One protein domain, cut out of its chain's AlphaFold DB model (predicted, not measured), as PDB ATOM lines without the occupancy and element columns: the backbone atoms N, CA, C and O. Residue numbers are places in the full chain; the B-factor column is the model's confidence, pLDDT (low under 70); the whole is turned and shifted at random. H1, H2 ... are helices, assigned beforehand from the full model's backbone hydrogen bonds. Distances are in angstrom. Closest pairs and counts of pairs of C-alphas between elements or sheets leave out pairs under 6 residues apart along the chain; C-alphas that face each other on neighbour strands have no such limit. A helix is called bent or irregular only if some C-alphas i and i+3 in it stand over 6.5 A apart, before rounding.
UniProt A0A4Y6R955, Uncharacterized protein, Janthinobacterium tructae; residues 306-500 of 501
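AT A GLANCE: This is residues 306 to 500 of the 501 residues of an uncharacterized protein of Janthinobacterium tructae (UniProt A0A4Y6R955). The longest helix, H9, slants off one end of a long up-and-down bundle of H1, H3, H6 and H7b, each running against the one before it; residues 486 to 500 stick out. H4 and H5 pack on H1, and H8 crosses H1. The printed part has 195 residues with nine named helices, H1 to H9 in order, and no named strand: all helix, loose with a radius of gyration of the C-alphas of 20.3 A, spanning 64 by 50 by 26 A.

HOW THE PARTS SIT: H9, residues 467 to 498, forms a hairpin with H8, residues 451 to 461; the closest C-alphas, of Gln 481 and Ser 451, are 6.7 A apart. H1, residues 311 to 331, is the hub and touches H8 at a steep tilt of 59 degrees, closest C-alphas His 318 and Val 456, 6.0 A. H1 also touches, by closest C-alphas, H4, residues 368 to 376, at Val 320 and Leu 374, 6.7 A; H5, residues 378 to 381, at Arg 313 and Leu 381, 5.2 A; and H3, residues 351 to 365, at Gly 330 and Arg 365, 5.0 A. H2, residues 343 to 346, is close to but not clearly touching H3, closest C-alphas Leu 346 and Ile 354, 6.2 A. H7, residues 429 to 449, assigned as one helix by its hydrogen bonds, is bent, C-alphas 436 and 439 being 7.3 A apart; its arms are H7a, to 436, and H7b, from 439. H6, residues 390 to 420, only just irregular with C-alphas 395 and 398 6.7 A apart, touches H7b, closest C-alphas Ala 407 and Ala 444, 5.1 A. Every O i to N i+4 pair is within hydrogen-bond range in H1, H3, H4, H7a, H7b, H8 and H9, and 25 of 27 in H6; H2 and H5 are too short for one.

IN THESE COORDINATES: H1 begins at C-alpha 311 (15.121, -15.887, 27.170) and is 30.5 A long, H6 41.7 A. H9, 46.5 A, ends at C-alpha 498 (56.549, -31.330, 15.488).

THE WHOLE: The farthest C-alphas, of Gly 348 and Glu 468, are 64.1 A apart. The printed part has no cut; the link H1 to H2 is long. pLDDT is under 70 at residues 464 and 488 to 500.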
ATOM      1  N   GLU A 306      11.729  -8.212  34.813       78.50
ATOM      2  CA  GLU A 306      11.505  -8.598  33.412       78.50
ATOM      3  C   GLU A 306      12.697  -8.223  32.508       78.50
ATOM      4  O   GLU A 306      13.129  -9.008  31.666       78.50
ATOM      5  N   ALA A 307      13.323  -7.070  32.767       79.69
ATOM      6  CA  ALA A 307      14.514  -6.600  32.056       79.69
ATOM      7  C   ALA A 307      15.754  -7.510  32.212       79.69
ATOM      8  O   ALA A 307      16.690  -7.414  31.416       79.69
ATOM      9  N   TRP A 308      15.779  -8.365  33.236       84.69
ATOM     10  CA  TRP A 308      16.868  -9.298  33.539       84.69
ATOM     11  C   TRP A 308      16.625 -10.705  32.972       84.69
ATOM     12  O   TRP A 308      17.475 -11.585  33.094       84.69
ATOM     13  N   GLN A 309      15.487 -10.942  32.318       83.69
ATOM     14  CA  GLN A 309      15.176 -12.252  31.752       83.69
ATOM     15  C   GLN A 309      16.133 -12.614  30.604       83.69
ATOM     16  O   GLN A 309      16.401 -11.820  29.701       83.69
ATOM     17  N   LEU A 310      16.632 -13.855  30.616       86.81
ATOM     18  CA  LEU A 310      17.629 -14.332  29.647       86.81
ATOM     19  C   LEU A 310      17.009 -14.801  28.323       86.81
ATOM     20  O   LEU A 310      17.649 -14.710  27.275       86.81
ATOM     21  N   ALA A 311      15.769 -15.302  28.346       86.06
ATOM     22  CA  ALA A 311      15.121 -15.887  27.170       86.06
ATOM     23  C   ALA A 311      15.019 -14.916  25.970       86.06
ATOM     24  O   ALA A 311      15.387 -15.324  24.863       86.06
ATOM     25  N   PRO A 312      14.643 -13.628  26.143       87.88
ATOM     26  CA  PRO A 312      14.653 -12.657  25.046       87.88
ATOM     27  C   PRO A 312      16.043 -12.459  24.425       87.88
ATOM     28  O   PRO A 312      16.166 -12.325  23.206       87.88
ATOM     29  N   ARG A 313      17.103 -12.502  25.245       89.62
ATOM     30  CA  ARG A 313      18.498 -12.328  24.804       89.62
ATOM     31  C   ARG A 313      18.977 -13.518  23.982       89.62
ATOM     32  O   ARG A 313      19.559 -13.343  22.915       89.62
ATOM     33  N   VAL A 314      18.652 -14.735  24.421       89.62
ATOM     34  CA  VAL A 314      18.924 -15.956  23.647       89.62
ATOM     35  C   VAL A 314      18.157 -15.946  22.322       89.62
ATOM     36  O   VAL A 314      18.728 -16.269  21.279       89.62
ATOM     37  N   ALA A 315      16.885 -15.537  22.331       89.44
ATOM     38  CA  ALA A 315      16.087 -15.423  21.112       89.44
ATOM     39  C   ALA A 315      16.681 -14.398  20.130       89.44
ATOM     40  O   ALA A 315      16.719 -14.653  18.924       89.44
ATOM     41  N   ALA A 316      17.202 -13.271  20.626       90.00
ATOM     42  CA  ALA A 316      17.923 -12.300  19.808       90.00
ATOM     43  C   ALA A 316      19.176 -12.918  19.158       90.00
ATOM     44  O   ALA A 316      19.326 -12.825  17.937       90.00
ATOM     45  N   SER A 317      20.009 -13.639  19.918       91.38
ATOM     46  CA  SER A 317      21.176 -14.352  19.371       91.38
ATOM     47  C   SER A 317      20.793 -15.396  18.318       91.38
ATOM     48  O   SER A 317      21.457 -15.512  17.289       91.38
ATOM     49  N   HIS A 318      19.696 -16.126  18.527       92.44
ATOM     50  CA  HIS A 318      19.201 -17.091  17.548       92.44
ATOM     51  C   HIS A 318      18.725 -16.412  16.252       92.44
ATOM     52  O   HIS A 318      19.054 -16.879  15.161       92.44
ATOM     53  N   ARG A 319      18.025 -15.268  16.335       90.62
ATOM     54  CA  ARG A 319      17.637 -14.482  15.146       90.62
ATOM     55  C   ARG A 319      18.853 -14.043  14.332       90.62
ATOM     56  O   ARG A 319      18.845 -14.201  13.110       90.62
ATOM     57  N   VAL A 320      19.904 -13.561  15.000       90.81
ATOM     58  CA  VAL A 320      21.183 -13.210  14.357       90.81
ATOM     59  C   VAL A 320      21.773 -14.427  13.645       90.81
ATOM     60  O   VAL A 320      22.097 -14.353  12.461       90.81
ATOM     61  N   LEU A 321      21.854 -15.567  14.330       92.94
ATOM     62  CA  LEU A 321      22.425 -16.792  13.775       92.94
ATOM     63  C   LEU A 321      21.672 -17.289  12.531       92.94
ATOM     64  O   LEU A 321      22.293 -17.623  11.519       92.94
ATOM     65  N   VAL A 322      20.337 -17.318  12.579       91.94
ATOM     66  CA  VAL A 322      19.490 -17.721  11.445       91.94
ATOM     67  C   VAL A 322      19.680 -16.779  10.260       91.94
ATOM     68  O   VAL A 322      19.813 -17.238   9.121       91.94
ATOM     69  N   ALA A 323      19.735 -15.471  10.509       90.12
ATOM     70  CA  ALA A 323      19.950 -14.487   9.461       90.12
ATOM     71  C   ALA A 323      21.329 -14.626   8.806       90.12
ATOM     72  O   ALA A 323      21.418 -14.637   7.577       90.12
ATOM     73  N   VAL A 324      22.387 -14.815   9.602       91.75
ATOM     74  CA  VAL A 324      23.748 -15.053   9.099       91.75
ATOM     75  C   VAL A 324      23.805 -16.325   8.258       91.75
ATOM     76  O   VAL A 324      24.309 -16.294   7.137       91.75
ATOM     77  N   ARG A 325      23.231 -17.439   8.727       92.88
ATOM     78  CA  ARG A 325      23.168 -18.685   7.942       92.88
ATOM     79  C   ARG A 325      22.430 -18.484   6.617       92.88
ATOM     80  O   ARG A 325      22.902 -18.942   5.578       92.88
ATOM     81  N   GLY A 326      21.303 -17.769   6.642       90.50
ATOM     82  CA  GLY A 326      20.539 -17.432   5.441       90.50
ATOM     83  C   GLY A 326      21.329 -16.570   4.452       90.50
ATOM     84  O   GLY A 326      21.272 -16.817   3.247       90.50
ATOM     85  N   MET A 327      22.097 -15.599   4.949       90.75
ATOM     86  CA  MET A 327      23.003 -14.779   4.144       90.75
ATOM     87  C   MET A 327      24.105 -15.627   3.507       90.75
ATOM     88  O   MET A 327      24.269 -15.590   2.288       90.75
ATOM     89  N   LEU A 328      24.830 -16.415   4.309       91.94
ATOM     90  CA  LEU A 328      25.951 -17.239   3.852       91.94
ATOM     91  C   LEU A 328      25.525 -18.261   2.790       91.94
ATOM     92  O   LEU A 328      26.268 -18.478   1.833       91.94
ATOM     93  N   ALA A 329      24.329 -18.839   2.928       89.75
ATOM     94  CA  ALA A 329      23.742 -19.733   1.931       89.75
ATOM     95  C   ALA A 329      23.262 -18.991   0.667       89.75
ATOM     96  O   ALA A 329      23.277 -19.545  -0.428       89.75
ATOM     97  N   GLY A 330      22.827 -17.732   0.788       87.94
ATOM     98  CA  GLY A 330      22.351 -16.936  -0.347       87.94
ATOM     99  C   GLY A 330      23.466 -16.439  -1.275       87.94
ATOM    100  O   GLY A 330      23.264 -16.342  -2.495       87.94
ATOM    101  N   ILE A 331      24.632 -16.116  -0.704       88.19
ATOM    102  CA  ILE A 331      25.781 -15.540  -1.424       88.19
ATOM    103  C   ILE A 331      26.683 -16.579  -2.096       88.19
ATOM    104  O   ILE A 331      27.330 -16.243  -3.089       88.19
ATOM    105  N   CYS A 332      26.704 -17.816  -1.591       89.31
ATOM    106  CA  CYS A 332      27.520 -18.910  -2.109       89.31
ATOM    107  C   CYS A 332      26.687 -20.195  -2.187       89.31
ATOM    108  O   CYS A 332      26.230 -20.696  -1.161       89.31
ATOM    109  N   ASP A 333      26.512 -20.728  -3.396       85.94
ATOM    110  CA  ASP A 333      25.820 -21.998  -3.641       85.94
ATOM    111  C   ASP A 333      26.801 -22.983  -4.278       85.94
ATOM    112  O   ASP A 333      27.441 -22.656  -5.274       85.94
ATOM    113  N   GLN A 334      26.974 -24.160  -3.674       83.44
ATOM    114  CA  GLN A 334      27.933 -25.190  -4.113       83.44
ATOM    115  C   GLN A 334      29.362 -24.664  -4.392       83.44
ATOM    116  O   GLN A 334      30.077 -25.192  -5.239       83.44
ATOM    117  N   GLY A 335      29.802 -23.629  -3.666       81.94
ATOM    118  CA  GLY A 335      31.129 -23.020  -3.830       81.94
ATOM    119  C   GLY A 335      31.214 -21.912  -4.887       81.94
ATOM    120  O   GLY A 335      32.298 -21.357  -5.078       81.94
ATOM    121  N   VAL A 336      30.091 -21.574  -5.530       88.19
ATOM    122  CA  VAL A 336      29.974 -20.527  -6.550       88.19
ATOM    123  C   VAL A 336      29.408 -19.252  -5.932       88.19
ATOM    124  O   VAL A 336      28.290 -19.238  -5.407       88.19
ATOM    125  N   PHE A 337      30.159 -18.156  -6.038       90.81
ATOM    126  CA  PHE A 337      29.706 -16.821  -5.644       90.81
ATOM    127  C   PHE A 337      28.917 -16.164  -6.782       90.81
ATOM    128  O   PHE A 337      29.321 -16.226  -7.938       90.81
ATOM    129  N   LEU A 338      27.786 -15.524  -6.456       87.44
ATOM    130  CA  LEU A 338      26.843 -14.956  -7.439       87.44
ATOM    131  C   LEU A 338      26.400 -15.956  -8.538       87.44
ATOM    132  O   LEU A 338      26.513 -15.659  -9.731       87.44
ATOM    133  N   PRO A 339      25.825 -17.118  -8.175       84.38
ATOM    134  CA  PRO A 339      25.479 -18.145  -9.149       84.38
ATOM    135  C   PRO A 339      24.508 -17.617 -10.211       84.38
ATOM    136  O   PRO A 339      23.543 -16.897  -9.912       84.38
ATOM    137  N   GLY A 340      24.794 -17.979 -11.464       83.94
ATOM    138  CA  GLY A 340      24.099 -17.476 -12.647       83.94
ATOM    139  C   GLY A 340      24.627 -16.139 -13.179       83.94
ATOM    140  O   GLY A 340      24.004 -15.579 -14.076       83.94
ATOM    141  N   MET A 341      25.743 -15.611 -12.675       87.69
ATOM    142  CA  MET A 341      26.420 -14.447 -13.250       87.69
ATOM    143  C   MET A 341      27.787 -14.835 -13.825       87.69
ATOM    144  O   MET A 341      28.464 -15.700 -13.288       87.69
ATOM    145  N   ASN A 342      28.174 -14.220 -14.942       89.25
ATOM    146  CA  ASN A 342      29.489 -14.377 -15.562       89.25
ATOM    147  C   ASN A 342      29.801 -13.155 -16.437       89.25
ATOM    148  O   ASN A 342      28.908 -12.367 -16.746       89.25
ATOM    149  N   MET A 343      31.051 -13.037 -16.885       88.81
ATOM    150  CA  MET A 343      31.497 -11.891 -17.684       88.81
ATOM    151  C   MET A 343      30.795 -11.767 -19.041       88.81
ATOM    152  O   MET A 343      30.614 -10.659 -19.520       88.81
ATOM    153  N   ARG A 344      30.287 -12.862 -19.628       86.38
ATOM    154  CA  ARG A 344      29.522 -12.797 -20.891       86.38
ATOM    155  C   ARG A 344      28.171 -12.099 -20.739       86.38
ATOM    156  O   ARG A 344      27.649 -11.566 -21.706       86.38
ATOM    157  N   ARG A 345      27.578 -12.120 -19.541       84.56
ATOM    158  CA  ARG A 345      26.330 -11.392 -19.239       84.56
ATOM    159  C   ARG A 345      26.552  -9.897 -19.013       84.56
ATOM    160  O   ARG A 345      25.578  -9.161 -18.920       84.56
ATOM    161  N   LEU A 346      27.811  -9.491 -18.897       86.75
ATOM    162  CA  LEU A 346      28.264  -8.125 -18.656       86.75
ATOM    163  C   LEU A 346      29.050  -7.588 -19.866       86.75
ATOM    164  O   LEU A 346      29.693  -6.547 -19.777       86.75
ATOM    165  N   ASP A 347      29.021  -8.317 -20.984       83.38
ATOM    166  CA  ASP A 347      29.761  -7.979 -22.192       83.38
ATOM    167  C   ASP A 347      29.197  -6.703 -22.831       83.38
ATOM    168  O   ASP A 347      27.983  -6.546 -22.969       83.38
ATOM    169  N   GLY A 348      30.086  -5.775 -23.189       80.56
ATOM    170  CA  GLY A 348      29.728  -4.455 -23.718       80.56
ATOM    171  C   GLY A 348      29.215  -3.431 -22.695       80.56
ATOM    172  O   GLY A 348      28.939  -2.302 -23.095       80.56
ATOM    173  N   ALA A 349      29.104  -3.780 -21.408       86.25
ATOM    174  CA  ALA A 349      28.734  -2.837 -20.352       86.25
ATOM    175  C   ALA A 349      29.924  -1.951 -19.940       86.25
ATOM    176  O   ALA A 349      31.072  -2.405 -19.903       86.25
ATOM    177  N   GLU A 350      29.657  -0.690 -19.591       89.12
ATOM    178  CA  GLU A 350      30.684   0.188 -19.018       89.12
ATOM    179  C   GLU A 350      31.028  -0.216 -17.574       89.12
ATOM    180  O   GLU A 350      30.250  -0.875 -16.882       89.12
ATOM    181  N   GLN A 351      32.201   0.201 -17.090       88.00
ATOM    182  CA  GLN A 351      32.729  -0.179 -15.773       88.00
ATOM    183  C   GLN A 351      31.745   0.107 -14.619       88.00
ATOM    184  O   GLN A 351      31.566  -0.734 -13.736       88.00
ATOM    185  N   GLU A 352      31.067   1.258 -14.642       88.81
ATOM    186  CA  GLU A 352      30.057   1.618 -13.635       88.81
ATOM    187  C   GLU A 352      28.819   0.701 -13.692       88.81
ATOM    188  O   GLU A 352      28.234   0.347 -12.664       88.81
ATOM    189  N   GLU A 353      28.426   0.258 -14.888       89.69
ATOM    190  CA  GLU A 353      27.282  -0.634 -15.092       89.69
ATOM    191  C   GLU A 353      27.594  -2.074 -14.649       89.69
ATOM    192  O   GLU A 353      26.755  -2.736 -14.024       89.69
ATOM    193  N   ILE A 354      28.832  -2.529 -14.879       89.31
ATOM    194  CA  ILE A 354      29.364  -3.796 -14.358       89.31
ATOM    195  C   ILE A 354      29.292  -3.797 -12.829       89.31
ATOM    196  O   ILE A 354      28.640  -4.663 -12.233       89.31
ATOM    197  N   GLN A 355      29.918  -2.806 -12.189       90.44
ATOM    198  CA  GLN A 355      29.986  -2.721 -10.732       90.44
ATOM    199  C   GLN A 355      28.588  -2.593 -10.117       90.44
ATOM    200  O   GLN A 355      28.232  -3.378  -9.238       90.44
ATOM    201  N   SER A 356      27.746  -1.679 -10.611       91.06
ATOM    202  CA  SER A 356      26.388  -1.490 -10.082       91.06
ATOM    203  C   SER A 356      25.520  -2.748 -10.209       91.06
ATOM    204  O   SER A 356      24.772  -3.084  -9.283       91.06
ATOM    205  N   THR A 357      25.645  -3.505 -11.306       91.88
ATOM    206  CA  THR A 357      24.920  -4.768 -11.493       91.88
ATOM    207  C   THR A 357      25.371  -5.830 -10.497       91.88
ATOM    208  O   THR A 357      24.522  -6.475  -9.864       91.88
ATOM    209  N   LEU A 358      26.683  -5.988 -10.322       92.31
ATOM    210  CA  LEU A 358      27.255  -6.942  -9.379       92.31
ATOM    211  C   LEU A 358      26.897  -6.589  -7.931       92.31
ATOM    212  O   LEU A 358      26.396  -7.449  -7.204       92.31
ATOM    213  N   PHE A 359      27.040  -5.321  -7.535       92.06
ATOM    214  CA  PHE A 359      26.653  -4.832  -6.210       92.06
ATOM    215  C   PHE A 359      25.166  -5.019  -5.930       92.06
ATOM    216  O   PHE A 359      24.792  -5.446  -4.836       92.06
ATOM    217  N   ARG A 360      24.296  -4.761  -6.913       91.94
ATOM    218  CA  ARG A 360      22.851  -4.992  -6.785       91.94
ATOM    219  C   ARG A 360      22.538  -6.470  -6.551       91.94
ATOM    220  O   ARG A 360      21.713  -6.796  -5.696       91.94
ATOM    221  N   MET A 361      23.178  -7.369  -7.298       90.19
ATOM    222  CA  MET A 361      22.972  -8.810  -7.138       90.19
ATOM    223  C   MET A 361      23.524  -9.339  -5.821       90.19
ATOM    224  O   MET A 361      22.834 -10.110  -5.149       90.19
ATOM    225  N   TRP A 362      24.720  -8.896  -5.439       91.38
ATOM    226  CA  TRP A 362      25.310  -9.199  -4.143       91.38
ATOM    227  C   TRP A 362      24.398  -8.735  -3.019       91.38
ATOM    228  O   TRP A 362      23.975  -9.550  -2.210       91.38
ATOM    229  N   SER A 363      23.987  -7.465  -3.030       89.81
ATOM    230  CA  SER A 363      23.148  -6.881  -1.978       89.81
ATOM    231  C   SER A 363      21.828  -7.630  -1.797       89.81
ATOM    232  O   SER A 363      21.376  -7.837  -0.671       89.81
ATOM    233  N   LYS A 364      21.223  -8.080  -2.906       90.12
ATOM    234  CA  LYS A 364      20.001  -8.891  -2.886       90.12
ATOM    235  C   LYS A 364      20.237 -10.282  -2.287       90.12
ATOM    236  O   LYS A 364      19.421 -10.743  -1.499       90.12
ATOM    237  N   ARG A 365      21.324 -10.961  -2.667       89.50
ATOM    238  CA  ARG A 365      21.656 -12.312  -2.175       89.50
ATOM    239  C   ARG A 365      22.131 -12.306  -0.723       89.50
ATOM    240  O   ARG A 365      21.737 -13.177   0.043       89.50
ATOM    241  N   ALA A 366      22.922 -11.303  -0.359       87.31
ATOM    242  CA  ALA A 366      23.459 -11.091   0.975       87.31
ATOM    243  C   ALA A 366      22.439 -10.499   1.954       87.31
ATOM    244  O   ALA A 366      22.754 -10.378   3.130       87.31
ATOM    245  N   ARG A 367      21.227 -10.133   1.507       87.62
ATOM    246  CA  ARG A 367      20.177  -9.601   2.395       87.62
ATOM    247  C   ARG A 367      20.682  -8.426   3.248       87.62
ATOM    248  O   ARG A 367      20.513  -8.377   4.463       87.62
ATOM    249  N   VAL A 368      21.364  -7.479   2.596       81.06
ATOM    250  CA  VAL A 368      22.092  -6.385   3.277       81.06
ATOM    251  C   VAL A 368      21.163  -5.503   4.114       81.06
ATOM    252  O   VAL A 368      21.569  -4.982   5.148       81.06
ATOM    253  N   LYS A 369      19.900  -5.358   3.700       81.06
ATOM    254  CA  LYS A 369      18.905  -4.605   4.473       81.06
ATOM    255  C   LYS A 369      18.568  -5.308   5.786       81.06
ATOM    256  O   LYS A 369      18.562  -4.660   6.826       81.06
ATOM    257  N   GLU A 370      18.323  -6.616   5.740       81.62
ATOM    258  CA  GLU A 370      18.071  -7.417   6.938       81.62
ATOM    259  C   GLU A 370      19.294  -7.441   7.863       81.62
ATOM    260  O   GLU A 370      19.148  -7.330   9.076       81.62
ATOM    261  N   TRP A 371      20.500  -7.514   7.297       82.19
ATOM    262  CA  TRP A 371      21.753  -7.438   8.048       82.19
ATOM    263  C   TRP A 371      21.925  -6.121   8.811       82.19
ATOM    264  O   TRP A 371      22.197  -6.138  10.009       82.19
ATOM    265  N   ASN A 372      21.729  -4.983   8.143       82.19
ATOM    266  CA  ASN A 372      21.879  -3.675   8.784       82.19
ATOM    267  C   ASN A 372      20.859  -3.487   9.917       82.19
ATOM    268  O   ASN A 372      21.226  -3.039  10.998       82.19
ATOM    269  N   SER A 373      19.613  -3.922   9.704       81.69
ATOM    270  CA  SER A 373      18.577  -3.893  10.743       81.69
ATOM    271  C   SER A 373      18.928  -4.760  11.958       81.69
ATOM    272  O   SER A 373      18.588  -4.398  13.079       81.69
ATOM    273  N   LEU A 374      19.630  -5.883  11.772       78.44
ATOM    274  CA  LEU A 374      20.079  -6.731  12.881       78.44
ATOM    275  C   LEU A 374      21.193  -6.080  13.705       78.44
ATOM    276  O   LEU A 374      21.194  -6.203  14.930       78.44
ATOM    277  N   LEU A 375      22.123  -5.374  13.057       77.12
ATOM    278  CA  LEU A 375      23.205  -4.662  13.746       77.12
ATOM    279  C   LEU A 375      22.674  -3.527  14.635       77.12
ATOM    280  O   LEU A 375      23.193  -3.314  15.733       77.12
ATOM    281  N   GLU A 376      21.611  -2.848  14.200       76.25
ATOM    282  CA  GLU A 376      20.918  -1.815  14.984       76.25
ATOM    283  C   GLU A 376      20.282  -2.380  16.267       76.25
ATOM    284  O   GLU A 376      20.178  -1.673  17.262       76.25
ATOM    285  N   THR A 377      19.936  -3.672  16.287       71.31
ATOM    286  CA  THR A 377      19.378  -4.367  17.465       71.31
ATOM    287  C   THR A 377      20.436  -5.011  18.368       71.31
ATOM    288  O   THR A 377      20.107  -5.820  19.227       71.31
ATOM    289  N   SER A 378      21.722  -4.689  18.199       72.12
ATOM    290  CA  SER A 378      22.808  -5.297  18.990       72.12
ATOM    291  C   SER A 378      22.704  -5.036  20.501       72.12
ATOM    292  O   SER A 378      23.166  -5.861  21.291       72.12
ATOM    293  N   GLU A 379      22.027  -3.962  20.920       79.19
ATOM    294  CA  GLU A 379      21.693  -3.711  22.330       79.19
ATOM    295  C   GLU A 379      20.795  -4.808  22.924       79.19
ATOM    296  O   GLU A 379      20.912  -5.126  24.108       79.19
ATOM    297  N   ASP A 380      19.981  -5.481  22.099       84.81
ATOM    298  CA  ASP A 380      19.119  -6.576  22.544       84.81
ATOM    299  C   ASP A 380      19.898  -7.821  22.981       84.81
ATOM    300  O   ASP A 380      19.302  -8.730  23.559       84.81
ATOM    301  N   LEU A 381      21.202  -7.891  22.709       86.75
ATOM    302  CA  LEU A 381      22.078  -8.990  23.120       86.75
ATOM    303  C   LEU A 381      22.676  -8.772  24.515       86.75
ATOM    304  O   LEU A 381      23.191  -9.722  25.113       86.75
ATOM    305  N   LEU A 382      22.641  -7.539  25.025       89.56
ATOM    306  CA  LEU A 382      23.311  -7.157  26.261       89.56
ATOM    307  C   LEU A 382      22.409  -7.374  27.481       89.56
ATOM    308  O   LEU A 382      21.192  -7.190  27.441       89.56
ATOM    309  N   LEU A 383      23.038  -7.751  28.592       89.81
ATOM    310  CA  LEU A 383      22.416  -7.677  29.910       89.81
ATOM    311  C   LEU A 383      22.692  -6.308  30.530       89.81
ATOM    312  O   LEU A 383      23.707  -5.673  30.231       89.81
ATOM    313  N   ALA A 384      21.798  -5.874  31.419       87.00
ATOM    314  CA  ALA A 384      22.004  -4.669  32.208       87.00
ATOM    315  C   ALA A 384      23.302  -4.774  33.031       87.00
ATOM    316  O   ALA A 384      23.698  -5.862  33.451       87.00
ATOM    317  N   ALA A 385      23.980  -3.648  33.251       83.12
ATOM    318  CA  ALA A 385      25.290  -3.636  33.908       83.12
ATOM    319  C   ALA A 385      25.245  -4.127  35.368       83.12
ATOM    320  O   ALA A 385      26.243  -4.633  35.878       83.12
ATOM    321  N   ASP A 386      24.096  -3.982  36.023       81.81
ATOM    322  CA  ASP A 386      23.801  -4.440  37.381       81.81
ATOM    323  C   ASP A 386      23.343  -5.906  37.446       81.81
ATOM    324  O   ASP A 386      23.198  -6.462  38.536       81.81
ATOM    325  N   HIS A 387      23.159  -6.564  36.299       86.31
ATOM    326  CA  HIS A 387      22.779  -7.967  36.252       86.31
ATOM    327  C   HIS A 387      23.921  -8.857  36.793       86.31
ATOM    328  O   HIS A 387      25.053  -8.765  36.307       86.31
ATOM    329  N   PRO A 388      23.661  -9.813  37.708       84.25
ATOM    330  CA  PRO A 388      24.715 -10.622  38.341       84.25
ATOM    331  C   PRO A 388      25.500 -11.503  37.351       84.25
ATOM    332  O   PRO A 388      26.665 -11.833  37.558       84.25
ATOM    333  N   LEU A 389      24.864 -11.879  36.238       89.25
ATOM    334  CA  LEU A 389      25.481 -12.622  35.129       89.25
ATOM    335  C   LEU A 389      26.251 -11.743  34.122       89.25
ATOM    336  O   LEU A 389      26.905 -12.293  33.240       89.25
ATOM    337  N   ALA A 390      26.183 -10.407  34.203       90.31
ATOM    338  CA  ALA A 390      26.659  -9.515  33.137       90.31
ATOM    339  C   ALA A 390      28.127  -9.759  32.752       90.31
ATOM    340  O   ALA A 390      28.456  -9.823  31.569       90.31
ATOM    341  N   ALA A 391      29.007  -9.955  33.739       89.50
ATOM    342  CA  ALA A 391      30.426 -10.207  33.494       89.50
ATOM    343  C   ALA A 391      30.654 -11.488  32.676       89.50
ATOM    344  O   ALA A 391      31.339 -11.463  31.654       89.50
ATOM    345  N   TRP A 392      30.040 -12.597  33.095       91.19
ATOM    346  CA  TRP A 392      30.142 -13.874  32.389       91.19
ATOM    347  C   TRP A 392      29.512 -13.802  30.995       91.19
ATOM    348  O   TRP A 392      30.097 -14.266  30.016       91.19
ATOM    349  N   TRP A 393      28.341 -13.167  30.896       92.38
ATOM    350  CA  TRP A 393      27.607 -13.002  29.645       92.38
ATOM    351  C   TRP A 393      28.423 -12.235  28.605       92.38
ATOM    352  O   TRP A 393      28.511 -12.652  27.453       92.38
ATOM    353  N   ASN A 394      29.090 -11.158  29.021       90.56
ATOM    354  CA  ASN A 394      29.937 -10.371  28.134       90.56
ATOM    355  C   ASN A 394      31.193 -11.138  27.696       90.56
ATOM    356  O   ASN A 394      31.529 -11.131  26.512       90.56
ATOM    357  N   LEU A 395      31.859 -11.830  28.629       88.62
ATOM    358  CA  LEU A 395      33.091 -12.579  28.351       88.62
ATOM    359  C   LEU A 395      32.879 -13.770  27.412       88.62
ATOM    360  O   LEU A 395      33.767 -14.085  26.626       88.62
ATOM    361  N   PHE A 396      31.728 -14.439  27.496       89.12
ATOM    362  CA  PHE A 396      31.441 -15.622  26.688       89.12
ATOM    363  C   PHE A 396      30.394 -15.348  25.612       89.12
ATOM    364  O   PHE A 396      30.702 -15.369  24.425       89.12
ATOM    365  N   TRP A 397      29.153 -15.072  26.007       90.44
ATOM    366  CA  TRP A 397      28.015 -15.051  25.088       90.44
ATOM    367  C   TRP A 397      28.106 -13.934  24.044       90.44
ATOM    368  O   TRP A 397      28.011 -14.176  22.836       90.44
ATOM    369  N   VAL A 398      28.324 -12.703  24.509       91.19
ATOM    370  CA  VAL A 398      28.440 -11.525  23.638       91.19
ATOM    371  C   VAL A 398      29.719 -11.610  22.811       91.19
ATOM    372  O   VAL A 398      29.668 -11.384  21.607       91.19
ATOM    373  N   SER A 399      30.843 -12.019  23.410       90.44
ATOM    374  CA  SER A 399      32.114 -12.192  22.690       90.44
ATOM    375  C   SER A 399      32.009 -13.178  21.520       90.44
ATOM    376  O   SER A 399      32.502 -12.896  20.425       90.44
ATOM    377  N   GLN A 400      31.341 -14.321  21.713       90.38
ATOM    378  CA  GLN A 400      31.161 -15.317  20.652       90.38
ATOM    379  C   GLN A 400      30.190 -14.837  19.569       90.38
ATOM    380  O   GLN A 400      30.429 -15.054  18.379       90.38
ATOM    381  N   THR A 401      29.126 -14.129  19.960       90.81
ATOM    382  CA  THR A 401      28.203 -13.508  19.000       90.81
ATOM    383  C   THR A 401      28.917 -12.445  18.163       90.81
ATOM    384  O   THR A 401      28.788 -12.441  16.942       90.81
ATOM    385  N   ASN A 402      29.732 -11.594  18.790       90.44
ATOM    386  CA  ASN A 402      30.507 -10.569  18.095       90.44
ATOM    387  C   ASN A 402      31.549 -11.179  17.159       90.44
ATOM    388  O   ASN A 402      31.664 -10.729  16.031       90.44
ATOM    389  N   SER A 403      32.216 -12.266  17.558       91.44
ATOM    390  CA  SER A 403      33.163 -12.970  16.681       91.44
ATOM    391  C   SER A 403      32.498 -13.472  15.390       91.44
ATOM    392  O   SER A 403      33.089 -13.401  14.313       91.44
ATOM    393  N   LEU A 404      31.247 -13.945  15.471       92.31
ATOM    394  CA  LEU A 404      30.450 -14.290  14.290       92.31
ATOM    395  C   LEU A 404      30.128 -13.050  13.442       92.31
ATOM    396  O   LEU A 404      30.270 -13.094  12.220       92.31
ATOM    397  N   LEU A 405      29.682 -11.962  14.077       90.56
ATOM    398  CA  LEU A 405      29.329 -10.721  13.384       90.56
ATOM    399  C   LEU A 405      30.540 -10.097  12.676       90.56
ATOM    400  O   LEU A 405      30.417  -9.692  11.521       90.56
ATOM    401  N   ASP A 406      31.702 -10.089  13.325       92.06
ATOM    402  CA  ASP A 406      32.965  -9.583  12.789       92.06
ATOM    403  C   ASP A 406      33.400 -10.388  11.558       92.06
ATOM    404  O   ASP A 406      33.717  -9.807  10.521       92.06
ATOM    405  N   ALA A 407      33.312 -11.722  11.604       93.50
ATOM    406  CA  ALA A 407      33.635 -12.568  10.452       93.50
ATOM    407  C   ALA A 407      32.711 -12.308   9.246       93.50
ATOM    408  O   ALA A 407      33.149 -12.343   8.092       93.50
ATOM    409  N   VAL A 408      31.429 -12.026   9.492       92.12
ATOM    410  CA  VAL A 408      30.483 -11.633   8.436       92.12
ATOM    411  C   VAL A 408      30.798 -10.230   7.919       92.12
ATOM    412  O   VAL A 408      30.759 -10.002   6.710       92.12
ATOM    413  N   HIS A 409      31.157  -9.296   8.798       91.50
ATOM    414  CA  HIS A 409      31.564  -7.950   8.407       91.50
ATOM    415  C   HIS A 409      32.820  -7.974   7.519       91.50
ATOM    416  O   HIS A 409      32.868  -7.306   6.483       91.50
ATOM    417  N   ASP A 410      33.798  -8.814   7.863       93.50
ATOM    418  CA  ASP A 410      34.999  -9.055   7.065       93.50
ATOM    419  C   ASP A 410      34.671  -9.622   5.687       93.50
ATOM    420  O   ASP A 410      35.201  -9.143   4.682       93.50
ATOM    421  N   LEU A 411      33.743 -10.579   5.614       94.31
ATOM    422  CA  LEU A 411      33.250 -11.112   4.348       94.31
ATOM    423  C   LEU A 411      32.568 -10.034   3.494       94.31
ATOM    424  O   LEU A 411      32.835  -9.947   2.298       94.31
ATOM    425  N   MET A 412      31.717  -9.196   4.087       91.56
ATOM    426  CA  MET A 412      31.015  -8.121   3.373       91.56
ATOM    427  C   MET A 412      31.977  -7.055   2.837       91.56
ATOM    428  O   MET A 412      31.842  -6.597   1.697       91.56
ATOM    429  N   ARG A 413      32.986  -6.693   3.631       92.25
ATOM    430  CA  ARG A 413      34.056  -5.780   3.222       92.25
ATOM    431  C   ARG A 413      34.918  -6.383   2.113       92.25
ATOM    432  O   ARG A 413      35.159  -5.720   1.107       92.25
ATOM    433  N   GLY A 414      35.319  -7.647   2.257       93.62
ATOM    434  CA  GLY A 414      36.069  -8.374   1.233       93.62
ATOM    435  C   GLY A 414      35.285  -8.518  -0.072       93.62
ATOM    436  O   GLY A 414      35.854  -8.365  -1.149       93.62
ATOM    437  N   ALA A 415      33.970  -8.733   0.007       93.06
ATOM    438  CA  ALA A 415      33.094  -8.765  -1.159       93.06
ATOM    439  C   ALA A 415      33.038  -7.415  -1.866       93.06
ATOM    440  O   ALA A 415      33.194  -7.368  -3.077       93.06
ATOM    441  N   THR A 416      32.890  -6.320  -1.120       92.25
ATOM    442  CA  THR A 416      32.887  -4.963  -1.687       92.25
ATOM    443  C   THR A 416      34.160  -4.707  -2.499       92.25
ATOM    444  O   THR A 416      34.073  -4.376  -3.677       92.25
ATOM    445  N   GLN A 417      35.329  -5.002  -1.921       93.88
ATOM    446  CA  GLN A 417      36.620  -4.879  -2.608       93.88
ATOM    447  C   GLN A 417      36.728  -5.811  -3.824       93.88
ATOM    448  O   GLN A 417      37.187  -5.413  -4.890       93.88
ATOM    449  N   ALA A 418      36.287  -7.066  -3.689       93.25
ATOM    450  CA  ALA A 418      36.338  -8.030  -4.783       93.25
ATOM    451  C   ALA A 418      35.460  -7.613  -5.971       93.25
ATOM    452  O   ALA A 418      35.847  -7.876  -7.107       93.25
ATOM    453  N   LEU A 419      34.309  -6.978  -5.715       93.44
ATOM    454  CA  LEU A 419      33.398  -6.469  -6.741       93.44
ATOM    455  C   LEU A 419      33.914  -5.185  -7.404       93.44
ATOM    456  O   LEU A 419      33.770  -5.046  -8.616       93.44
ATOM    457  N   GLU A 420      34.528  -4.275  -6.644       91.94
ATOM    458  CA  GLU A 420      35.172  -3.063  -7.182       91.94
ATOM    459  C   GLU A 420      36.301  -3.405  -8.163       91.94
ATOM    460  O   GLU A 420      36.422  -2.772  -9.210       91.94
ATOM    461  N   ASP A 421      37.061  -4.461  -7.866       91.44
ATOM    462  CA  ASP A 421      38.182  -4.925  -8.689       91.44
ATOM    463  C   ASP A 421      37.762  -5.657  -9.980       91.44
ATOM    464  O   ASP A 421      38.618  -5.996 -10.802       91.44
ATOM    465  N   VAL A 422      36.468  -5.941 -10.178       91.44
ATOM    466  CA  VAL A 422      35.985  -6.543 -11.431       91.44
ATOM    467  C   VAL A 422      35.978  -5.487 -12.528       91.44
ATOM    468  O   VAL A 422      35.423  -4.404 -12.354       91.44
ATOM    469  N   SER A 423      36.543  -5.814 -13.687       87.69
ATOM    470  CA  SER A 423      36.516  -4.948 -14.867       87.69
ATOM    471  C   SER A 423      36.151  -5.718 -16.128       87.69
ATOM    472  O   SER A 423      36.113  -6.947 -16.124       87.69
ATOM    473  N   ALA A 424      35.954  -5.011 -17.243       82.94
ATOM    474  CA  ALA A 424      35.748  -5.633 -18.556       82.94
ATOM    475  C   ALA A 424      36.889  -6.592 -18.978       82.94
ATOM    476  O   ALA A 424      36.702  -7.420 -19.862       82.94
ATOM    477  N   GLN A 425      38.067  -6.502 -18.343       85.44
ATOM    478  CA  GLN A 425      39.215  -7.383 -18.593       85.44
ATOM    479  C   GLN A 425      39.240  -8.629 -17.697       85.44
ATOM    480  O   GLN A 425      40.083  -9.507 -17.887       85.44
ATOM    481  N   THR A 426      38.346  -8.729 -16.710       88.94
ATOM    482  CA  THR A 426      38.230  -9.924 -15.876       88.94
ATOM    483  C   THR A 426      37.836 -11.102 -16.767       88.94
ATOM    484  O   THR A 426      36.784 -11.092 -17.395       88.94
ATOM    485  N   VAL A 427      38.700 -12.117 -16.853       85.38
ATOM    486  CA  VAL A 427      38.496 -13.273 -17.747       85.38
ATOM    487  C   VAL A 427      37.446 -14.227 -17.182       85.38
ATOM    488  O   VAL A 427      36.576 -14.707 -17.907       85.38
ATOM    489  N   ASP A 428      37.517 -14.482 -15.877       90.69
ATOM    490  CA  ASP A 428      36.625 -15.391 -15.168       90.69
ATOM    491  C   ASP A 428      36.184 -14.763 -13.841       90.69
ATOM    492  O   ASP A 428      36.966 -14.625 -12.896       90.69
ATOM    493  N   LEU A 429      34.911 -14.364 -13.794       90.69
ATOM    494  CA  LEU A 429      34.292 -13.777 -12.609       90.69
ATOM    495  C   LEU A 429      34.242 -14.777 -11.447       90.69
ATOM    496  O   LEU A 429      34.448 -14.390 -10.301       90.69
ATOM    497  N   GLU A 430      33.971 -16.050 -11.727       91.75
ATOM    498  CA  GLU A 430      33.822 -17.066 -10.688       91.75
ATOM    499  C   GLU A 430      35.165 -17.331 -10.010       91.75
ATOM    500  O   GLU A 430      35.254 -17.286  -8.781       91.75
ATOM    501  N   ALA A 431      36.225 -17.519 -10.803       91.50
ATOM    502  CA  ALA A 431      37.576 -17.702 -10.284       91.50
ATOM    503  C   ALA A 431      38.049 -16.485  -9.469       91.50
ATOM    504  O   ALA A 431      38.597 -16.659  -8.378       91.50
ATOM    505  N   HIS A 432      37.787 -15.263  -9.953       93.38
ATOM    506  CA  HIS A 432      38.139 -14.018  -9.257       93.38
ATOM    507  C   HIS A 432      37.455 -13.906  -7.888       93.38
ATOM    508  O   HIS A 432      38.118 -13.680  -6.873       93.38
ATOM    509  N   LEU A 433      36.135 -14.119  -7.832       93.69
ATOM    510  CA  LEU A 433      35.383 -14.059  -6.577       93.69
ATOM    511  C   LEU A 433      35.775 -15.193  -5.628       93.69
ATOM    512  O   LEU A 433      35.967 -14.962  -4.435       93.69
ATOM    513  N   ALA A 434      35.950 -16.409  -6.143       92.38
ATOM    514  CA  ALA A 434      36.375 -17.548  -5.344       92.38
ATOM    515  C   ALA A 434      37.748 -17.325  -4.698       92.38
ATOM    516  O   ALA A 434      37.924 -17.644  -3.522       92.38
ATOM    517  N   GLN A 435      38.705 -16.746  -5.428       92.94
ATOM    518  CA  GLN A 435      40.041 -16.463  -4.907       92.94
ATOM    519  C   GLN A 435      40.010 -15.503  -3.709       92.94
ATOM    520  O   GLN A 435      40.799 -15.668  -2.780       92.94
ATOM    521  N   ARG A 436      39.103 -14.520  -3.711       93.06
ATOM    522  CA  ARG A 436      39.046 -13.488  -2.664       93.06
ATOM    523  C   ARG A 436      38.081 -13.796  -1.524       93.06
ATOM    524  O   ARG A 436      38.329 -13.382  -0.396       93.06
ATOM    525  N   LEU A 437      36.994 -14.518  -1.793       95.25
ATOM    526  CA  LEU A 437      35.893 -14.673  -0.837       95.25
ATOM    527  C   LEU A 437      35.824 -16.049  -0.184       95.25
ATOM    528  O   LEU A 437      35.235 -16.165   0.888       95.25
ATOM    529  N   ARG A 438      36.428 -17.091  -0.769       93.75
ATOM    530  CA  ARG A 438      36.279 -18.471  -0.271       93.75
ATOM    531  C   ARG A 438      36.759 -18.634   1.171       93.75
ATOM    532  O   ARG A 438      36.052 -19.242   1.966       93.75
ATOM    533  N   THR A 439      37.907 -18.061   1.528       93.69
ATOM    534  CA  THR A 439      38.448 -18.152   2.896       93.69
ATOM    535  C   THR A 439      37.590 -17.383   3.902       93.69
ATOM    536  O   THR A 439      37.306 -17.899   4.980       93.69
ATOM    537  N   LEU A 440      37.124 -16.183   3.537       94.75
ATOM    538  CA  LEU A 440      36.257 -15.358   4.388       94.75
ATOM    539  C   LEU A 440      34.891 -16.027   4.607       94.75
ATOM    540  O   LEU A 440      34.400 -16.106   5.731       94.75
ATOM    541  N   HIS A 441      34.305 -16.579   3.541       94.81
ATOM    542  CA  HIS A 441      33.047 -17.326   3.604       94.81
ATOM    543  C   HIS A 441      33.189 -18.597   4.440       94.81
ATOM    544  O   HIS A 441      32.314 -18.881   5.256       94.81
ATOM    545  N   ALA A 442      34.298 -19.329   4.294       92.44
ATOM    546  CA  ALA A 442      34.580 -20.512   5.099       92.44
ATOM    547  C   ALA A 442      34.719 -20.164   6.588       92.44
ATOM    548  O   ALA A 442      34.116 -20.838   7.419       92.44
ATOM    549  N   ALA A 443      35.443 -19.093   6.932       92.75
ATOM    550  CA  ALA A 443      35.590 -18.637   8.315       92.75
ATOM    551  C   ALA A 443      34.236 -18.274   8.949       92.75
ATOM    552  O   ALA A 443      33.889 -18.795  10.012       92.75
ATOM    553  N   ALA A 444      33.426 -17.461   8.263       94.19
ATOM    554  CA  ALA A 444      32.088 -17.102   8.729       94.19
ATOM    555  C   ALA A 444      31.157 -18.329   8.835       94.19
ATOM    556  O   ALA A 444      30.422 -18.473   9.812       94.19
ATOM    557  N   SER A 445      31.225 -19.259   7.875       94.00
ATOM    558  CA  SER A 445      30.433 -20.499   7.877       94.00
ATOM    559  C   SER A 445      30.817 -21.450   9.010       94.00
ATOM    560  O   SER A 445      29.936 -22.065   9.620       94.00
ATOM    561  N   MET A 446      32.111 -21.560   9.329       93.00
ATOM    562  CA  MET A 446      32.577 -22.347  10.471       93.00
ATOM    563  C   MET A 446      32.000 -21.807  11.779       93.00
ATOM    564  O   MET A 446      31.451 -22.580  12.558       93.00
ATOM    565  N   LEU A 447      32.031 -20.489  12.001       92.19
ATOM    566  CA  LEU A 447      31.431 -19.886  13.197       92.19
ATOM    567  C   LEU A 447      29.903 -20.045  13.222       92.19
ATOM    568  O   LEU A 447      29.337 -20.407  14.253       92.19
ATOM    569  N   ALA A 448      29.232 -19.874  12.078       93.44
ATOM    570  CA  ALA A 448      27.780 -20.017  11.958       93.44
ATOM    571  C   ALA A 448      27.276 -21.459  12.172       93.44
ATOM    572  O   ALA A 448      26.084 -21.680  12.388       93.44
ATOM    573  N   THR A 449      28.149 -22.464  12.105       92.06
ATOM    574  CA  THR A 449      27.799 -23.881  12.318       92.06
ATOM    575  C   THR A 449      28.558 -24.533  13.475       92.06
ATOM    576  O   THR A 449      28.338 -25.713  13.764       92.06
ATOM    577  N   GLY A 450      29.410 -23.757  14.148       88.75
ATOM    578  CA  GLY A 450      30.306 -24.207  15.201       88.75
ATOM    579  C   GLY A 450      29.608 -24.522  16.523       88.75
ATOM    580  O   GLY A 450      28.383 -24.478  16.646       88.75
ATOM    581  N   SER A 451      30.417 -24.821  17.538       86.12
ATOM    582  CA  SER A 451      29.986 -25.157  18.904       86.12
ATOM    583  C   SER A 451      29.015 -24.126  19.488       86.12
ATOM    584  O   SER A 451      27.922 -24.493  19.917       86.12
ATOM    585  N   PHE A 452      29.368 -22.838  19.431       88.69
ATOM    586  CA  PHE A 452      28.516 -21.757  19.929       88.69
ATOM    587  C   PHE A 452      27.169 -21.691  19.195       88.69
ATOM    588  O   PHE A 452      26.119 -21.589  19.823       88.69
ATOM    589  N   ALA A 453      27.169 -21.829  17.869       91.56
ATOM    590  CA  ALA A 453      25.940 -21.817  17.082       91.56
ATOM    591  C   ALA A 453      25.002 -22.981  17.450       91.56
ATOM    592  O   ALA A 453      23.797 -22.789  17.593       91.56
ATOM    593  N   ARG A 454      25.557 -24.181  17.669       89.00
ATOM    594  CA  ARG A 454      24.795 -25.346  18.151       89.00
ATOM    595  C   ARG A 454      24.225 -25.129  19.546       89.00
ATOM    596  O   ARG A 454      23.121 -25.586  19.825       89.00
ATOM    597  N   LEU A 455      24.970 -24.441  20.405       87.94
ATOM    598  CA  LEU A 455      24.532 -24.083  21.746       87.94
ATOM    599  C   LEU A 455      23.323 -23.140  21.677       87.94
ATOM    600  O   LEU A 455      22.304 -23.427  22.299       87.94
ATOM    601  N   VAL A 456      23.392 -22.079  20.869       90.44
ATOM    602  CA  VAL A 456      22.266 -21.154  20.648       90.44
ATOM    603  C   VAL A 456      21.032 -21.896  20.119       90.44
ATOM    604  O   VAL A 456      19.945 -21.717  20.667       90.44
ATOM    605  N   ASP A 457      21.195 -22.767  19.115       90.75
ATOM    606  CA  ASP A 457      20.099 -23.578  18.563       90.75
ATOM    607  C   ASP A 457      19.453 -24.470  19.640       90.75
ATOM    608  O   ASP A 457      18.231 -24.515  19.764       90.75
ATOM    609  N   ALA A 458      20.267 -25.173  20.437       86.69
ATOM    610  CA  ALA A 458      19.788 -26.102  21.457       86.69
ATOM    611  C   ALA A 458      19.034 -25.389  22.583       86.69
ATOM    612  O   ALA A 458      17.974 -25.846  23.009       86.69
ATOM    613  N   VAL A 459      19.567 -24.257  23.049       85.31
ATOM    614  CA  VAL A 459      18.941 -23.468  24.112       85.31
ATOM    615  C   VAL A 459      17.645 -22.827  23.618       85.31
ATOM    616  O   VAL A 459      16.650 -22.850  24.337       85.31
ATOM    617  N   HIS A 460      17.615 -22.314  22.386       87.88
ATOM    618  CA  HIS A 460      16.394 -21.765  21.800       87.88
ATOM    619  C   HIS A 460      15.318 -22.841  21.574       87.88
ATOM    620  O   HIS A 460      14.152 -22.623  21.895       87.88
ATOM    621  N   ALA A 461      15.702 -24.021  21.073       86.00
ATOM    622  CA  ALA A 461      14.783 -25.134  20.827       86.00
ATOM    623  C   ALA A 461      14.181 -25.726  22.111       86.00
ATOM    624  O   ALA A 461      13.095 -26.300  22.065       86.00
ATOM    625  N   ALA A 462      14.862 -25.580  23.251       78.88
ATOM    626  CA  ALA A 462      14.343 -26.018  24.544       78.88
ATOM    627  C   ALA A 462      13.124 -25.201  25.026       78.88
ATOM    628  O   ALA A 462      12.446 -25.631  25.958       78.88
ATOM    629  N   GLY A 463      12.814 -24.071  24.378       72.50
ATOM    630  CA  GLY A 463      11.644 -23.247  24.676       72.50
ATOM    631  C   GLY A 463      11.758 -22.498  26.005       72.50
ATOM    632  O   GLY A 463      12.851 -22.122  26.432       72.50
ATOM    633  N   GLU A 464      10.618 -22.266  26.660       69.88
ATOM    634  CA  GLU A 464      10.552 -21.629  27.980       69.88
ATOM    635  C   GLU A 464      11.045 -22.588  29.071       69.88
ATOM    636  O   GLU A 464      10.281 -23.262  29.763       69.88
ATOM    637  N   LEU A 465      12.365 -22.671  29.216       70.44
ATOM    638  CA  LEU A 465      12.978 -23.262  30.395       70.44
ATOM    639  C   LEU A 465      12.893 -22.277  31.570       70.44
ATOM    640  O   LEU A 465      13.175 -21.091  31.383       70.44
ATOM    641  N   PRO A 466      12.621 -22.761  32.797       72.44
ATOM    642  CA  PRO A 466      12.872 -21.983  34.003       72.44
ATOM    643  C   PRO A 466      14.307 -21.445  33.996       72.44
ATOM    644  O   PRO A 466      15.235 -22.156  33.580       72.44
ATOM    645  N   ALA A 467      14.495 -20.201  34.444       72.31
ATOM    646  CA  ALA A 467      15.773 -19.497  34.368       72.31
ATOM    647  C   ALA A 467      16.928 -20.310  34.984       72.31
ATOM    648  O   ALA A 467      18.047 -20.282  34.476       72.31
ATOM    649  N   GLU A 468      16.653 -21.092  36.030       75.62
ATOM    650  CA  GLU A 468      17.622 -21.941  36.721       75.62
ATOM    651  C   GLU A 468      18.160 -23.053  35.810       75.62
ATOM    652  O   GLU A 468      19.366 -23.308  35.767       75.62
ATOM    653  N   ARG A 469      17.270 -23.700  35.044       76.12
ATOM    654  CA  ARG A 469      17.645 -24.753  34.088       76.12
ATOM    655  C   ARG A 469      18.384 -24.167  32.900       76.12
ATOM    656  O   ARG A 469      19.403 -24.719  32.497       76.12
ATOM    657  N   LEU A 470      17.902 -23.036  32.389       80.44
ATOM    658  CA  LEU A 470      18.555 -22.299  31.315       80.44
ATOM    659  C   LEU A 470      20.002 -21.956  31.695       80.44
ATOM    660  O   LEU A 470      20.933 -22.294  30.970       80.44
ATOM    661  N   LEU A 471      20.207 -21.361  32.870       83.94
ATOM    662  CA  LEU A 471      21.525 -20.966  33.357       83.94
ATOM    663  C   LEU A 471      22.448 -22.168  33.608       83.94
ATOM    664  O   LEU A 471      23.611 -22.144  33.202       83.94
ATOM    665  N   ALA A 472      21.935 -23.248  34.204       80.56
ATOM    666  CA  ALA A 472      22.699 -24.480  34.390       80.56
ATOM    667  C   ALA A 472      23.148 -25.088  33.048       80.56
ATOM    668  O   ALA A 472      24.304 -25.506  32.911       80.56
ATOM    669  N   SER A 473      22.268 -25.099  32.042       79.31
ATOM    670  CA  SER A 473      22.597 -25.543  30.685       79.31
ATOM    671  C   SER A 473      23.656 -24.650  30.038       79.31
ATOM    672  O   SER A 473      24.637 -25.169  29.505       79.31
ATOM    673  N   LEU A 474      23.506 -23.327  30.131       84.19
ATOM    674  CA  LEU A 474      24.459 -22.353  29.591       84.19
ATOM    675  C   LEU A 474      25.860 -22.537  30.185       84.19
ATOM    676  O   LEU A 474      26.833 -22.661  29.440       84.19
ATOM    677  N   PHE A 475      25.967 -22.627  31.511       84.31
ATOM    678  CA  PHE A 475      27.243 -22.837  32.197       84.31
ATOM    679  C   PHE A 475      27.887 -24.177  31.856       84.31
ATOM    680  O   PHE A 475      29.090 -24.230  31.587       84.31
ATOM    681  N   SER A 476      27.100 -25.253  31.825       79.38
ATOM    682  CA  SER A 476      27.612 -26.588  31.506       79.38
ATOM    683  C   SER A 476      28.172 -26.635  30.084       79.38
ATOM    684  O   SER A 476      29.302 -27.074  29.872       79.38
ATOM    685  N   LEU A 477      27.415 -26.123  29.111       75.19
ATOM    686  CA  LEU A 477      27.806 -26.147  27.702       75.19
ATOM    687  C   LEU A 477      28.988 -25.211  27.417       75.19
ATOM    688  O   LEU A 477      29.910 -25.607  26.705       75.19
ATOM    689  N   ALA A 478      29.022 -24.022  28.025       79.75
ATOM    690  CA  ALA A 478      30.155 -23.108  27.902       79.75
ATOM    691  C   ALA A 478      31.447 -23.697  28.484       79.75
ATOM    692  O   ALA A 478      32.520 -23.559  27.891       79.75
ATOM    693  N   THR A 479      31.353 -24.399  29.617       78.88
ATOM    694  CA  THR A 479      32.504 -25.070  30.241       78.88
ATOM    695  C   THR A 479      33.053 -26.169  29.331       78.88
ATOM    696  O   THR A 479      34.261 -26.233  29.100       78.88
ATOM    697  N   VAL A 480      32.171 -27.000  28.761       76.94
ATOM    698  CA  VAL A 480      32.558 -28.056  27.812       76.94
ATOM    699  C   VAL A 480      33.206 -27.464  26.561       76.94
ATOM    700  O   VAL A 480      34.264 -27.939  26.146       76.94
ATOM    701  N   GLN A 481      32.620 -26.410  25.988       76.94
ATOM    702  CA  GLN A 481      33.165 -25.728  24.815       76.94
ATOM    703  C   GLN A 481      34.568 -25.171  25.087       76.94
ATOM    704  O   GLN A 481      35.503 -25.475  24.347       76.94
ATOM    705  N   THR A 482      34.730 -24.421  26.179       73.75
ATOM    706  CA  THR A 482      36.011 -23.796  26.546       73.75
ATOM    707  C   THR A 482      37.096 -24.849  26.783       73.75
ATOM    708  O   THR A 482      38.244 -24.687  26.364       73.75
ATOM    709  N   TYR A 483      36.736 -25.966  27.426       74.75
ATOM    710  CA  TYR A 483      37.652 -27.086  27.618       74.75
ATOM    711  C   TYR A 483      38.073 -27.706  26.280       74.75
ATOM    712  O   TYR A 483      39.264 -27.918  26.054       74.75
ATOM    713  N   TYR A 484      37.121 -27.965  25.382       72.12
ATOM    714  CA  TYR A 484      37.398 -28.579  24.084       72.12
ATOM    715  C   TYR A 484      38.295 -27.696  23.207       72.12
ATOM    716  O   TYR A 484      39.308 -28.167  22.691       72.12
ATOM    717  N   GLU A 485      37.994 -26.399  23.114       70.94
ATOM    718  CA  GLU A 485      38.795 -25.425  22.361       70.94
ATOM    719  C   GLU A 485      40.227 -25.319  22.913       70.94
ATOM    720  O   GLU A 485      41.191 -25.307  22.144       70.94
ATOM    721  N   SER A 486      40.394 -25.355  24.242       71.81
ATOM    722  CA  SER A 486      41.717 -25.382  24.880       71.81
ATOM    723  C   SER A 486      42.521 -26.639  24.526       71.81
ATOM    724  O   SER A 486      43.719 -26.550  24.244       71.81
ATOM    725  N   GLN A 487      41.889 -27.817  24.526       71.69
ATOM    726  CA  GLN A 487      42.565 -29.078  24.197       71.69
ATOM    727  C   GLN A 487      42.920 -29.166  22.708       71.69
ATOM    728  O   GLN A 487      44.040 -29.547  22.369       71.69
ATOM    729  N   CYS A 488      42.016 -28.752  21.817       65.06
ATOM    730  CA  CYS A 488      42.286 -28.687  20.382       65.06
ATOM    731  C   CYS A 488      43.417 -27.704  20.058       65.06
ATOM    732  O   CYS A 488      44.308 -28.045  19.283       65.06
ATOM    733  N   GLY A 489      43.443 -26.528  20.697       62.97
ATOM    734  CA  GLY A 489      44.526 -25.556  20.529       62.97
ATOM    735  C   GLY A 489      45.895 -26.103  20.951       62.97
ATOM    736  O   GLY A 489      46.881 -25.910  20.242       62.97
ATOM    737  N   LYS A 490      45.955 -26.856  22.058       66.19
ATOM    738  CA  LYS A 490      47.187 -27.526  22.517       66.19
ATOM    739  C   LYS A 490      47.657 -28.615  21.553       66.19
ATOM    740  O   LYS A 490      48.855 -28.740  21.323       66.19
ATOM    741  N   LEU A 491      46.731 -29.390  20.986       60.44
ATOM    742  CA  LEU A 491      47.050 -30.423  19.996       60.44
ATOM    743  C   LEU A 491      47.583 -29.815  18.690       60.44
ATOM    744  O   LEU A 491      48.587 -30.295  18.173       60.44
ATOM    745  N   LEU A 492      46.980 -28.721  18.217       55.78
ATOM    746  CA  LEU A 492      47.447 -27.966  17.048       55.78
ATOM    747  C   LEU A 492      48.826 -27.333  17.273       55.78
ATOM    748  O   LEU A 492      49.687 -27.428  16.404       55.78
ATOM    749  N   GLN A 493      49.077 -26.738  18.445       54.38
ATOM    750  CA  GLN A 493      50.408 -26.222  18.788       54.38
ATOM    751  C   GLN A 493      51.463 -27.326  18.842       54.38
ATOM    752  O   GLN A 493      52.581 -27.115  18.381       54.38
ATOM    753  N   LYS A 494      51.110 -28.499  19.374       64.50
ATOM    754  CA  LYS A 494      52.017 -29.645  19.430       64.50
ATOM    755  C   LYS A 494      52.348 -30.175  18.030       64.50
ATOM    756  O   LYS A 494      53.510 -30.435  17.756       64.50
ATOM    757  N   GLN A 495      51.364 -30.247  17.132       55.81
ATOM    758  CA  GLN A 495      51.591 -30.625  15.732       55.81
ATOM    759  C   GLN A 495      52.450 -29.599  14.981       55.81
ATOM    760  O   GLN A 495      53.390 -29.980  14.296       55.81
ATOM    761  N   LEU A 496      52.207 -28.298  15.172       50.34
ATOM    762  CA  LEU A 496      53.015 -27.240  14.552       50.34
ATOM    763  C   LEU A 496      54.469 -27.224  15.056       50.34
ATOM    764  O   LEU A 496      55.374 -26.888  14.295       50.34
ATOM    765  N   GLN A 497      54.702 -27.604  16.318       56.56
ATOM    766  CA  GLN A 497      56.044 -27.765  16.895       56.56
ATOM    767  C   GLN A 497      56.750 -29.048  16.432       56.56
ATOM    768  O   GLN A 497      57.976 -29.085  16.421       56.56
ATOM    769  N   GLU A 498      56.005 -30.085  16.049       60.06
ATOM    770  CA  GLU A 498      56.549 -31.330  15.488       60.06
ATOM    771  C   GLU A 498      56.792 -31.232  13.961       60.06
ATOM    772  O   GLU A 498      57.555 -32.028  13.416       60.06
ATOM    773  N   GLU A 499      56.212 -30.236  13.275       47.09
ATOM    774  CA  GLU A 499      56.369 -29.985  11.827       47.09
ATOM    775  C   GLU A 499      57.363 -28.859  11.461       47.09
ATOM    776  O   GLU A 499      57.553 -28.569  10.278       47.09
ATOM    777  N   THR A 500      58.038 -28.234  12.433       39.88
ATOM    778  CA  THR A 500      59.160 -27.313  12.158       39.88
ATOM    779  C   THR A 500      60.503 -28.037  12.363       39.88
ATOM    780  O   THR A 500      60.772 -28.446  13.493       39.88
TER     781      THR A 500